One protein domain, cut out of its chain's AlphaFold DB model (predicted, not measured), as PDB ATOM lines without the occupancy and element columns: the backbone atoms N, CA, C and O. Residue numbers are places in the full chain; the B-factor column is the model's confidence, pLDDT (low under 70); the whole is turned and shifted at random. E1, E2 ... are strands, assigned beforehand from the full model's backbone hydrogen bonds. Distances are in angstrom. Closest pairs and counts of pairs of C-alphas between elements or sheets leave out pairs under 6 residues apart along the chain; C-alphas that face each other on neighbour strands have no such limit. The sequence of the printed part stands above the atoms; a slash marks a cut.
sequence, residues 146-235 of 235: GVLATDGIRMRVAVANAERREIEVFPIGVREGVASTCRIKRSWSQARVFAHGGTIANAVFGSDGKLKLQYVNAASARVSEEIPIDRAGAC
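Overview. This is residues 146 to 235 of the 235 residues of an uncharacterized protein of Panacagrimonas perspica (UniProt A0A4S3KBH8). Two twisted antiparallel sheets, E1 to E4 and E5 to E7, stand face to face as a small sandwich, their strands at 32 degrees to each other. The facing is loose, with 20 pairs of C-alphas within 10 A between the sheets, and residues 186 to 197 lead from one sheet to the other. The printed part has 90 residues, with seven named strands and no named helix; the strands follow along the chain as E1 to E7, and in each sheet they lie side by side in that order. The class is all strand, though under half of the residues, 43 of 90, are in named strands. The whole is compact, with a radius of gyration of the C-alphas of 12.5 A, and spans 36 by 32 by 24 A.

Along the chain. Find C-alpha 147 at (112.944, 139.970, 84.135); there E1 begins, residues 147 to 151. E2 follows at residues 156 to 161, 15.7 A long, then E3 at residues 166 to 171, 16.7 A, and the shorter E4 at residues 182 to 185. Look next at C-alpha 198, at (102.155, 133.312, 92.286), where E5 begins; it runs to residue 205, 20.0 A away, and bends by 56 degrees at residue 201. E6 is residues 210 to 216, 19.5 A, and E7 is residues 222 to 228, 20.0 A, ending with C-alpha 228 at (116.288, 148.804, 91.521).

Arrangement. E1 to E4 form a meander, each strand the antiparallel neighbour of the one before. In the hairpin E1 and E2, N 151 and O 156 are 2.8 A apart, within hydrogen-bond range. In the hairpin E2 and E3, look at N 159 and O 168, 2.8 A. In the hairpin E3 and E4, N 184 and O 167 are 2.8 A apart. E5 to E7 form a second meander: N 204 and O 212 are 2.9 A apart in the hairpin E5 and E6, and N 213 and O 225 are 2.8 A apart in the hairpin E6 and E7. Between the two sheets, E1 and E5 have their closest C-alphas at Asp 151 and Gly 198, 7.5 A; E1 and E7 are only just apart, at 8.2 A. Residues 194 to 195 pair antiparallel with residues 198 to 199 of E5.

Size, cuts and confidence. The C-alphas of Gly 177 and Ala 221 are the two farthest apart, 35.9 A. The printed part has no cut, and its one long link, E4 to E5, has 12 residues. Mean pLDDT of the printed part is 71.2; look for values under 70 at residues 186 to 203 and 229 to 235, among others.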
ATOM      1  N   GLY A 146     116.449 141.965  82.590       77.81
ATOM      2  CA  GLY A 146     115.714 142.590  83.695       77.81
ATOM      3  C   GLY A 146     114.314 142.000  83.906       77.81
ATOM      4  O   GLY A 146     113.371 142.738  84.194       77.81
ATOM      5  N   VAL A 147     114.167 140.678  83.738       81.56
ATOM      6  CA  VAL A 147     112.944 139.970  84.135       81.56
ATOM      7  C   VAL A 147     112.729 140.188  85.623       81.56
ATOM      8  O   VAL A 147     113.545 139.785  86.450       81.56
ATOM      9  N   LEU A 148     111.620 140.842  85.943       77.94
ATOM     10  CA  LEU A 148     111.176 141.040  87.315       77.94
ATOM     11  C   LEU A 148     110.341 139.849  87.767       77.94
ATOM     12  O   LEU A 148     110.315 139.513  88.949       77.94
ATOM     13  N   ALA A 149     109.581 139.271  86.832       76.62
ATOM     14  CA  ALA A 149     108.498 138.389  87.197       76.62
ATOM     15  C   ALA A 149     107.885 137.630  86.010       76.62
ATOM     16  O   ALA A 149     107.921 138.102  84.873       76.62
ATOM     17  N   THR A 150     107.263 136.476  86.270       78.12
ATOM     18  CA  THR A 150     106.643 135.624  85.238       78.12
ATOM     19  C   THR A 150     105.288 135.071  85.682       78.12
ATOM     20  O   THR A 150     105.066 134.856  86.867       78.12
ATOM     21  N   ASP A 151     104.382 134.836  84.731       76.25
ATOM     22  CA  ASP A 151     103.100 134.147  84.908       76.25
ATOM     23  C   ASP A 151     103.088 132.878  84.054       76.25
ATOM     24  O   ASP A 151     102.958 132.943  82.828       76.25
ATOM     25  N   GLY A 152     103.205 131.720  84.699       73.38
ATOM     26  CA  GLY A 152     103.155 130.430  84.015       73.38
ATOM     27  C   GLY A 152     101.766 130.016  83.542       73.38
ATOM     28  O   GLY A 152     101.669 129.192  82.640       73.38
ATOM     29  N   ILE A 153     100.693 130.567  84.111       76.62
ATOM     30  CA  ILE A 153      99.317 130.226  83.726       76.62
ATOM     31  C   ILE A 153      98.920 131.039  82.497       76.62
ATOM     32  O   ILE A 153      98.431 130.491  81.512       76.62
ATOM     33  N   ARG A 154      99.160 132.353  82.536       76.38
ATOM     34  CA  ARG A 154      98.835 133.271  81.431       76.38
ATOM     35  C   ARG A 154      99.944 133.371  80.389       76.38
ATOM     36  O   ARG A 154      99.760 134.074  79.399       76.38
ATOM     37  N   MET A 155     101.071 132.693  80.613       82.00
ATOM     38  CA  MET A 155     102.258 132.719  79.758       82.00
ATOM     39  C   MET A 155     102.738 134.150  79.504       82.00
ATOM     40  O   MET A 155     102.828 134.589  78.360       82.00
ATOM     41  N   ARG A 156     103.022 134.901  80.573       83.00
ATOM     42  CA  ARG A 156     103.466 136.306  80.503       83.00
ATOM     43  C   ARG A 156     104.765 136.531  81.269       83.00
ATOM     44  O   ARG A 156     105.042 135.843  82.243       83.00
ATOM     45  N   VAL A 157     105.543 137.518  80.850       84.19
ATOM     46  CA  VAL A 157     106.762 137.963  81.531       84.19
ATOM     47  C   VAL A 157     106.722 139.474  81.709       84.19
ATOM     48  O   VAL A 157     106.367 140.197  80.781       84.19
ATOM     49  N   ALA A 158     107.054 139.937  82.910       82.69
ATOM     50  CA  ALA A 158     107.195 141.343  83.246       82.69
ATOM     51  C   ALA A 158     108.681 141.710  83.294       82.69
ATOM     52  O   ALA A 158     109.475 141.082  84.000       82.69
ATOM     53  N   VAL A 159     109.039 142.739  82.540       83.50
ATOM     54  CA  VAL A 159     110.412 143.182  82.321       83.50
ATOM     55  C   VAL A 159     110.535 144.647  82.698       83.50
ATOM     56  O   VAL A 159     109.702 145.464  82.308       83.50
ATOM     57  N   ALA A 160     111.575 144.993  83.449       80.00
ATOM     58  CA  ALA A 160     111.916 146.386  83.674       80.00
ATOM     59  C   ALA A 160     112.488 147.009  82.397       80.00
ATOM     60  O   ALA A 160     113.394 146.464  81.771       80.00
ATOM     61  N   ASN A 161     111.994 148.190  82.041       80.12
ATOM     62  CA  ASN A 161     112.594 149.031  81.022       80.12
ATOM     63  C   ASN A 161     113.290 150.212  81.710       80.12
ATOM     64  O   ASN A 161     112.632 151.175  82.111       80.12
ATOM     65  N   ALA A 162     114.614 150.131  81.863       74.56
ATOM     66  CA  ALA A 162     115.403 151.151  82.556       74.56
ATOM     67  C   ALA A 162     115.365 152.522  81.850       74.56
ATOM     68  O   ALA A 162     115.271 153.551  82.520       74.56
ATOM     69  N   GLU A 163     115.378 152.544  80.511       77.81
ATOM     70  CA  GLU A 163     115.360 153.778  79.711       77.81
ATOM     71  C   GLU A 163     114.059 154.557  79.905       77.81
ATOM     72  O   GLU A 163     114.065 155.757  80.178       77.81
ATOM     73  N   ARG A 164     112.925 153.855  79.808       77.19
ATOM     74  CA  ARG A 164     111.596 154.453  79.972       77.19
ATOM     75  C   ARG A 164     111.160 154.549  81.429       77.19
ATOM     76  O   ARG A 164     110.223 155.284  81.726       77.19
ATOM     77  N   ARG A 165     111.854 153.863  82.341       76.19
ATOM     78  CA  ARG A 165     111.484 153.719  83.760       76.19
ATOM     79  C   ARG A 165     110.058 153.179  83.917       76.19
ATOM     80  O   ARG A 165     109.271 153.675  84.723       76.19
ATOM     81  N   GLU A 166     109.731 152.171  83.116       80.38
ATOM     82  CA  GLU A 166     108.430 151.496  83.072       80.38
ATOM     83  C   GLU A 166     108.626 149.986  83.258       80.38
ATOM     84  O   GLU A 166     109.739 149.476  83.132       80.38
ATOM     85  N   ILE A 167     107.544 149.262  83.537       80.25
ATOM     86  CA  ILE A 167     107.520 147.799  83.434       80.25
ATOM     87  C   ILE A 167     106.718 147.435  82.196       80.25
ATOM     88  O   ILE A 167     105.602 147.915  82.006       80.25
ATOM     89  N   GLU A 168     107.272 146.569  81.366       84.31
ATOM     90  CA  GLU A 168     106.624 146.067  80.164       84.31
ATOM     91  C   GLU A 168     106.258 144.603  80.342       84.31
ATOM     92  O   GLU A 168     107.046 143.812  80.858       84.31
ATOM     93  N   VAL A 169     105.057 144.235  79.907       82.19
ATOM     94  CA  VAL A 169     104.599 142.847  79.955       82.19
ATOM     95  C   VAL A 169     104.532 142.283  78.549       82.19
ATOM     96  O   VAL A 169     103.858 142.836  77.675       82.19
ATOM     97  N   PHE A 170     105.181 141.144  78.347       85.69
ATOM     98  CA  PHE A 170     105.215 140.417  77.083       85.69
ATOM     99  C   PHE A 170     104.597 139.024  77.242       85.69
ATOM    100  O   PHE A 170     104.618 138.468  78.344       85.69
ATOM    101  N   PRO A 171     104.065 138.419  76.167       85.00
ATOM    102  CA  PRO A 171     103.781 136.992  76.154       85.00
ATOM    103  C   PRO A 171     105.102 136.213  76.188       85.00
ATOM    104  O   PRO A 171     106.053 136.550  75.485       85.00
ATOM    105  N   ILE A 172     105.167 135.138  76.964       85.06
ATOM    106  CA  ILE A 172     106.293 134.203  76.915       85.06
ATOM    107  C   ILE A 172     106.316 133.540  75.531       85.06
ATOM    108  O   ILE A 172     105.280 133.123  75.020       85.06
ATOM    109  N   GLY A 173     107.505 133.415  74.937       74.44
ATOM    110  CA  GLY A 173     107.693 132.774  73.630       74.44
ATOM    111  C   GLY A 173     107.628 133.712  72.423       74.44
ATOM    112  O   GLY A 173     107.730 133.232  71.295       74.44
ATOM    113  N   VAL A 174     107.496 135.032  72.612       73.12
ATOM    114  CA  VAL A 174     107.599 135.962  71.477       73.12
ATOM    115  C   VAL A 174     109.023 136.043  70.918       73.12
ATOM    116  O   VAL A 174     110.018 135.878  71.633       73.12
ATOM    117  N   ARG A 175     109.094 136.294  69.607       66.06
ATOM    118  CA  ARG A 175     110.326 136.637  68.888       66.06
ATOM    119  C   ARG A 175     110.663 138.115  69.104       66.06
ATOM    120  O   ARG A 175     109.820 138.899  69.536       66.06
ATOM    121  N   GLU A 176     111.902 138.478  68.808       68.19
ATOM    122  CA  GLU A 176     112.385 139.855  68.910       68.19
ATOM    123  C   GLU A 176     111.525 140.812  68.058       68.19
ATOM    124  O   GLU A 176     111.059 140.441  66.981       68.19
ATOM    125  N   GLY A 177     111.272 142.026  68.560       62.31
ATOM    126  CA  GLY A 177     110.479 143.052  67.865       62.31
ATOM    127  C   GLY A 177     108.965 143.031  68.124       62.31
ATOM    128  O   GLY A 177     108.254 143.895  67.613       62.31
ATOM    129  N   VAL A 178     108.446 142.099  68.931       73.25
ATOM    130  CA  VAL A 178     107.026 142.106  69.325       73.25
ATOM    131  C   VAL A 178     106.759 143.179  70.386       73.25
ATOM    132  O   VAL A 178     107.460 143.268  71.393       73.25
ATOM    133  N   ALA A 179     105.718 143.987  70.171       73.44
ATOM    134  CA  ALA A 179     105.311 145.023  71.112       73.44
ATOM    135  C   ALA A 179     104.816 144.433  72.445       73.44
ATOM    136  O   ALA A 179     104.167 143.386  72.488       73.44
ATOM    137  N   SER A 180     105.088 145.146  73.539       75.31
ATOM    138  CA  SER A 180     104.568 144.824  74.869       75.31
ATOM    139  C   SER A 180     103.039 144.752  74.848       75.31
ATOM    140  O   SER A 180     102.392 145.678  74.360       75.31
ATOM    141  N   THR A 181     102.464 143.712  75.450       75.69
ATOM    142  CA  THR A 181     101.009 143.600  75.652       75.69
ATOM    143  C   THR A 181     100.468 144.681  76.578       75.69
ATOM    144  O   THR A 181      99.335 145.118  76.408       75.69
ATOM    145  N   CYS A 182     101.277 145.149  77.531       77.00
ATOM    146  CA  CYS A 182     100.963 146.328  78.323       77.00
ATOM    147  C   CYS A 182     102.217 146.988  78.911       77.00
ATOM    148  O   CYS A 182     103.302 146.397  78.933       77.00
ATOM    149  N   ARG A 183     102.048 148.229  79.383       80.75
ATOM    150  CA  ARG A 183     103.090 149.035  80.027       80.75
ATOM    151  C   ARG A 183     102.559 149.629  81.322       80.75
ATOM    152  O   ARG A 183     101.479 150.215  81.335       80.75
ATOM    153  N   ILE A 184     103.339 149.506  82.383       76.25
ATOM    154  CA  ILE A 184     103.052 150.038  83.710       76.25
ATOM    155  C   ILE A 184     104.023 151.185  83.955       76.25
ATOM    156  O   ILE A 184     105.240 150.986  84.011       76.25
ATOM    157  N   LYS A 185     103.482 152.394  84.095       75.06
ATOM    158  CA  LYS A 185     104.285 153.608  84.244       75.06
ATOM    159  C   LYS A 185     104.611 153.889  85.701       75.06
ATOM    160  O   LYS A 185     103.795 153.635  86.581       75.06
ATOM    161  N   ARG A 186     105.750 154.545  85.944       69.12
ATOM    162  CA  ARG A 186     106.149 155.011  87.283       69.12
ATOM    163  C   ARG A 186     105.103 155.894  87.974       69.12
ATOM    164  O   ARG A 186     105.038 155.915  89.194       69.12
ATOM    165  N   SER A 187     104.305 156.645  87.211       66.44
ATOM    166  CA  SER A 187     103.250 157.504  87.762       66.44
ATOM    167  C   SER A 187     102.084 156.731  88.384       66.44
ATOM    168  O   SER A 187     101.202 157.350  88.975       66.44
ATOM    169  N   TRP A 188     102.045 155.403  88.247       66.44
ATOM    170  CA  TRP A 188     100.997 154.579  88.832       66.44
ATOM    171  C   TRP A 188     101.309 154.332  90.309       66.44
ATOM    172  O   TRP A 188     102.387 153.855  90.663       66.44
ATOM    173  N   SER A 189     100.355 154.669  91.176       57.84
ATOM    174  CA  SER A 189     100.477 154.512  92.629       57.84
ATOM    175  C   SER A 189     100.407 153.052  93.067       57.84
ATOM    176  O   SER A 189     101.027 152.684  94.064       57.84
ATOM    177  N   GLN A 190      99.681 152.225  92.312       63.34
ATOM    178  CA  GLN A 190      99.571 150.785  92.495       63.34
ATOM    179  C   GLN A 190      99.404 150.114  91.134       63.34
ATOM    180  O   GLN A 190      98.564 150.512  90.323       63.34
ATOM    181  N   ALA A 191     100.195 149.080  90.886       61.78
ATOM    182  CA  ALA A 191     100.057 148.235  89.715       61.78
ATOM    183  C   ALA A 191      99.982 146.773  90.138       61.78
ATOM    184  O   ALA A 191     100.654 146.343  91.072       61.78
ATOM    185  N   ARG A 192      99.175 145.984  89.435       60.97
ATOM    186  CA  ARG A 192      99.207 144.528  89.566       60.97
ATOM    187  C   ARG A 192     100.102 143.983  88.464       60.97
ATOM    188  O   ARG A 192      99.924 144.325  87.299       60.97
ATOM    189  N   VAL A 193     101.075 143.164  88.840       63.47
ATOM    190  CA  VAL A 193     101.935 142.435  87.896       63.47
ATOM    191  C   VAL A 193     101.855 140.938  88.236       63.47
ATOM    192  O   VAL A 193     100.985 140.516  88.995       63.47
ATOM    193  N   PHE A 194     102.684 140.090  87.649       62.56
ATOM    194  CA  PHE A 194     102.688 138.641  87.917       62.56
ATOM    195  C   PHE A 194     103.918 138.284  88.741       62.56
ATOM    196  O   PHE A 194     104.871 139.012  88.590       62.56
ATOM    197  N   ALA A 195     103.969 137.253  89.587       52.09
ATOM    198  CA  ALA A 195     105.208 136.866  90.291       52.09
ATOM    199  C   ALA A 195     105.599 135.425  89.969       52.09
ATOM    200  O   ALA A 195     104.732 134.584  89.743       52.09
ATOM    201  N   HIS A 196     106.903 135.121  90.024       46.75
ATOM    202  CA  HIS A 196     107.391 133.744  89.913       46.75
ATOM    203  C   HIS A 196     106.670 132.844  90.933       46.75
ATOM    204  O   HIS A 196     106.860 132.976  92.143       46.75
ATOM    205  N   GLY A 197     105.822 131.939  90.440       49.34
ATOM    206  CA  GLY A 197     105.080 131.004  91.285       49.34
ATOM    207  C   GLY A 197     103.922 131.615  92.085       49.34
ATOM    208  O   GLY A 197     103.516 131.010  93.073       49.34
ATOM    209  N   GLY A 198     103.377 132.772  91.684       52.34
ATOM    210  CA  GLY A 198     102.155 133.312  92.286       52.34
ATOM    211  C   GLY A 198     101.667 134.647  91.714       52.34
ATOM    212  O   GLY A 198     102.046 135.078  90.627       52.34
ATOM    213  N   THR A 199     100.754 135.307  92.426       53.69
ATOM    214  CA  THR A 199     100.145 136.579  91.996       53.69
ATOM    215  C   THR A 199     100.807 137.745  92.734       53.69
ATOM    216  O   THR A 199     100.871 137.724  93.967       53.69
ATOM    217  N   ILE A 200     101.285 138.778  92.016       57.44
ATOM    218  CA  ILE A 200     101.648 140.045  92.672       57.44
ATOM    219  C   ILE A 200     100.356 140.693  93.136       57.44
ATOM    220  O   ILE A 200      99.482 141.042  92.341       57.44
ATOM    221  N   ALA A 201     100.252 140.845  94.449       59.03
ATOM    222  CA  ALA A 201      99.165 141.561  95.082       59.03
ATOM    223  C   ALA A 201      99.296 143.066  94.818       59.03
ATOM    224  O   ALA A 201      98.285 143.738  94.615       59.03
ATOM    225  N   ASN A 202     100.531 143.586  94.803       67.06
ATOM    226  CA  ASN A 202     100.799 145.003  94.590       67.06
ATOM    227  C   ASN A 202     102.234 145.277  94.104       67.06
ATOM    228  O   ASN A 202     103.187 144.665  94.582       67.06
ATOM    229  N   ALA A 203     102.392 146.238  93.203       69.75
ATOM    230  CA  ALA A 203     103.662 146.823  92.803       69.75
ATOM    231  C   ALA A 203     103.580 148.345  92.937       69.75
ATOM    232  O   ALA A 203     102.676 148.979  92.392       69.75
ATOM    233  N   VAL A 204     104.537 148.923  93.662       73.00
ATOM    234  CA  VAL A 204     104.583 150.354  93.973       73.00
ATOM    235  C   VAL A 204     105.940 150.911  93.575       73.00
ATOM    236  O   VAL A 204     106.980 150.411  94.007       73.00
ATOM    237  N   PHE A 205     105.942 151.973  92.773       71.88
ATOM    238  CA  PHE A 205     107.168 152.685  92.436       71.88
ATOM    239  C   PHE A 205     107.533 153.664  93.552       71.88
ATOM    240  O   PHE A 205     106.789 154.597  93.854       71.88
ATOM    241  N   GLY A 206     108.705 153.470  94.149       68.81
ATOM    242  CA  GLY A 206     109.274 154.375  95.134       68.81
ATOM    243  C   GLY A 206     109.766 155.690  94.520       68.81
ATOM    244  O   GLY A 206     110.160 155.786  93.346       68.81
ATOM    245  N   SER A 207     109.780 156.742  95.336       71.50
ATOM    246  CA  SER A 207     110.405 158.024  94.985       71.50
ATOM    247  C   SER A 207     111.925 157.899  94.805       71.50
ATOM    248  O   SER A 207     112.505 158.643  94.014       71.50
ATOM    249  N   ASP A 208     112.534 156.900  95.442       73.62
ATOM    250  CA  ASP A 208     113.946 156.507  95.351       73.62
ATOM    251  C   ASP A 208     114.316 155.759  94.056       73.62
ATOM    252  O   ASP A 208     115.482 155.448  93.841       73.62
ATOM    253  N   GLY A 209     113.345 155.491  93.176       70.06
ATOM    254  CA  GLY A 209     113.575 154.798  91.904       70.06
ATOM    255  C   GLY A 209     113.559 153.271  92.010       70.06
ATOM    256  O   GLY A 209     113.791 152.595  91.007       70.06
ATOM    257  N   LYS A 210     113.244 152.725  93.188       76.06
ATOM    258  CA  LYS A 210     113.054 151.289  93.379       76.06
ATOM    259  C   LYS A 210     111.607 150.882  93.138       76.06
ATOM    260  O   LYS A 210     110.672 151.647  93.368       76.06
ATOM    261  N   LEU A 211     111.422 149.644  92.708       75.75
ATOM    262  CA  LEU A 211     110.132 148.983  92.625       75.75
ATOM    263  C   LEU A 211     109.926 148.130  93.872       75.75
ATOM    264  O   LEU A 211     110.688 147.196  94.101       75.75
ATOM    265  N   LYS A 212     108.885 148.417  94.654       79.00
ATOM    266  CA  LYS A 212     108.466 147.547  95.755       79.00
ATOM    267  C   LYS A 212     107.436 146.557  95.235       79.00
ATOM    268  O   LYS A 212     106.361 146.969  94.801       79.00
ATOM    269  N   LEU A 213     107.760 145.273  95.275       75.50
ATOM    270  CA  LEU A 213     106.877 144.182  94.886       75.50
ATOM    271  C   LEU A 213     106.339 143.483  96.125       75.50
ATOM    272  O   LEU A 213     107.105 143.120  97.009       75.50
ATOM    273  N   GLN A 214     105.030 143.258  96.165       76.62
ATOM    274  CA  GLN A 214     104.365 142.433  97.167       76.62
ATOM    275  C   GLN A 214     103.619 141.302  96.473       76.62
ATOM    276  O   GLN A 214     102.708 141.543  95.678       76.62
ATOM    277  N   TYR A 215     103.982 140.062  96.777       71.69
ATOM    278  CA  TYR A 215     103.397 138.888  96.136       71.69
ATOM    279  C   TYR A 215     103.266 137.709  97.080       71.69
ATOM    280  O   TYR A 215     103.839 137.692  98.163       71.69
ATOM    281  N   VAL A 216     102.478 136.724  96.665       67.44
ATOM    282  CA  VAL A 216     102.441 135.413  97.311       67.44
ATOM    283  C   VAL A 216     103.331 134.488  96.491       67.44
ATOM    284  O   VAL A 216     103.126 134.378  95.287       67.44
ATOM    285  N   ASN A 217     104.349 133.889  97.104       66.94
ATOM    286  CA  ASN A 217     105.245 132.961  96.414       66.94
ATOM    287  C   ASN A 217     104.635 131.549  96.313       66.94
ATOM    288  O   ASN A 217     103.566 131.278  96.860       66.94
ATOM    289  N   ALA A 218     105.345 130.624  95.663       58.91
ATOM    290  CA  ALA A 218     104.894 129.238  95.486       58.91
ATOM    291  C   ALA A 218     104.657 128.477  96.809       58.91
ATOM    292  O   ALA A 218     103.883 127.525  96.842       58.91
ATOM    293  N   ALA A 219     105.281 128.909  97.909       71.25
ATOM    294  CA  ALA A 219     105.058 128.366  99.250       71.25
ATOM    295  C   ALA A 219     103.855 129.013  99.963       71.25
ATOM    296  O   ALA A 219     103.688 128.858 101.170       71.25
ATOM    297  N   SER A 220     103.025 129.770  99.238       68.81
ATOM    298  CA  SER A 220     101.923 130.573  99.781       68.81
ATOM    299  C   SER A 220     102.356 131.634 100.806       68.81
ATOM    300  O   SER A 220     101.523 132.178 101.532       68.81
ATOM    301  N   ALA A 221     103.647 131.973 100.861       74.62
ATOM    302  CA  ALA A 221     104.164 133.000 101.752       74.62
ATOM    303  C   ALA A 221     104.063 134.378 101.096       74.62
ATOM    304  O   ALA A 221     104.338 134.541  99.905       74.62
ATOM    305  N   ARG A 222     103.706 135.392 101.889       77.44
ATOM    306  CA  ARG A 222     103.770 136.787 101.448       77.44
ATOM    307  C   ARG A 222     105.226 137.234 101.411       77.44
ATOM    308  O   ARG A 222     105.922 137.159 102.418       77.44
ATOM    309  N   VAL A 223     105.655 137.723 100.259       77.12
ATOM    310  CA  VAL A 223     106.992 138.250 100.005       77.12
ATOM    311  C   VAL A 223     106.878 139.736  99.693       77.12
ATOM    312  O   VAL A 223     105.979 140.150  98.959       77.12
ATOM    313  N   SER A 224     107.786 140.526 100.263       81.69
ATOM    314  CA  SER A 224     107.985 141.933  99.923       81.69
ATOM    315  C   SER A 224     109.437 142.132  99.508       81.69
ATOM    316  O   SER A 224     110.339 141.808 100.274       81.69
ATOM    317  N   GLU A 225     109.657 142.681  98.321       78.94
ATOM    318  CA  GLU A 225     110.986 142.848  97.729       78.94
ATOM    319  C   GLU A 225     111.140 144.258  97.153       78.94
ATOM    320  O   GLU A 225     110.177 144.823  96.635       78.94
ATOM    321  N   GLU A 226     112.339 144.840  97.245       79.00
ATOM    322  CA  GLU A 226     112.670 146.108  96.591       79.00
ATOM    323  C   GLU A 226     113.699 145.876  95.489       79.00
ATOM    324  O   GLU A 226     114.823 145.459  95.766       79.00
ATOM    325  N   ILE A 227     113.333 146.193  94.248       74.44
ATOM    326  CA  ILE A 227     114.184 145.972  93.079       74.44
ATOM    327  C   ILE A 227     114.562 147.322  92.453       74.44
ATOM    328  O   ILE A 227     113.673 148.108  92.113       74.44
ATOM    329  N   PRO A 228     115.857 147.627  92.271       71.00
ATOM    330  CA  PRO A 228     116.288 148.804  91.521       71.00
ATOM    331  C   PRO A 228     115.915 148.670  90.033       71.00
ATOM    332  O   PRO A 228     116.349 147.738  89.357       71.00
ATOM    333  N   ILE A 229     115.112 149.603  89.508       67.19
ATOM    334  CA  ILE A 229     114.648 149.581  88.103       67.19
ATOM    335  C   ILE A 229     115.761 150.008  87.141       67.19
ATOM    336  O   ILE A 229     115.826 149.549  86.006       67.19
ATOM    337  N   ASP A 230     116.660 150.868  87.609       62.81
ATOM    338  CA  ASP A 230     117.810 151.398  86.874       62.81
ATOM    339  C   ASP A 230     118.903 150.354  86.598       62.81
ATOM    340  O   ASP A 230     119.705 150.538  85.686       62.81
ATOM    341  N   ARG A 231     118.921 149.242  87.343       54.25
ATOM    342  CA  ARG A 231     119.853 148.123  87.117       54.25
ATOM    343  C   ARG A 231     119.259 146.983  86.304       54.25
ATOM    344  O   ARG A 231     120.002 146.218  85.698       54.25
ATOM    345  N   ALA A 232     117.937 146.865  86.270       52.78
ATOM    346  CA  ALA A 232     117.248 145.808  85.550       52.78
ATOM    347  C   ALA A 232     117.280 146.101  84.035       52.78
ATOM    348  O   ALA A 232     116.357 146.674  83.469       52.78
ATOM    349  N   GLY A 233     118.400 145.768  83.389       47.78
ATOM    350  CA  GLY A 233     118.633 146.015  81.961       47.78
ATOM    351  C   GLY A 233     120.079 146.363  81.595       47.78
ATOM    352  O   GLY A 233     120.416 146.331  80.410       47.78
ATOM    353  N   ALA A 234     120.937 146.656  82.580       49.12
ATOM    354  CA  ALA A 234     122.344 146.983  82.367       49.12
ATOM    355  C   ALA A 234     123.185 145.709  82.122       49.12
ATOM    356  O   ALA A 234     123.876 145.223  83.015       49.12
ATOM    357  N   CYS A 235     123.100 145.168  80.901       51.06
ATOM    358  CA  CYS A 235     123.983 144.118  80.370       51.06
ATOM    359  C   CYS A 235     124.729 144.617  79.126       51.06
ATOM    360  O   CYS A 235     124.029 145.031  78.166       51.06
TER     361      CYS A 235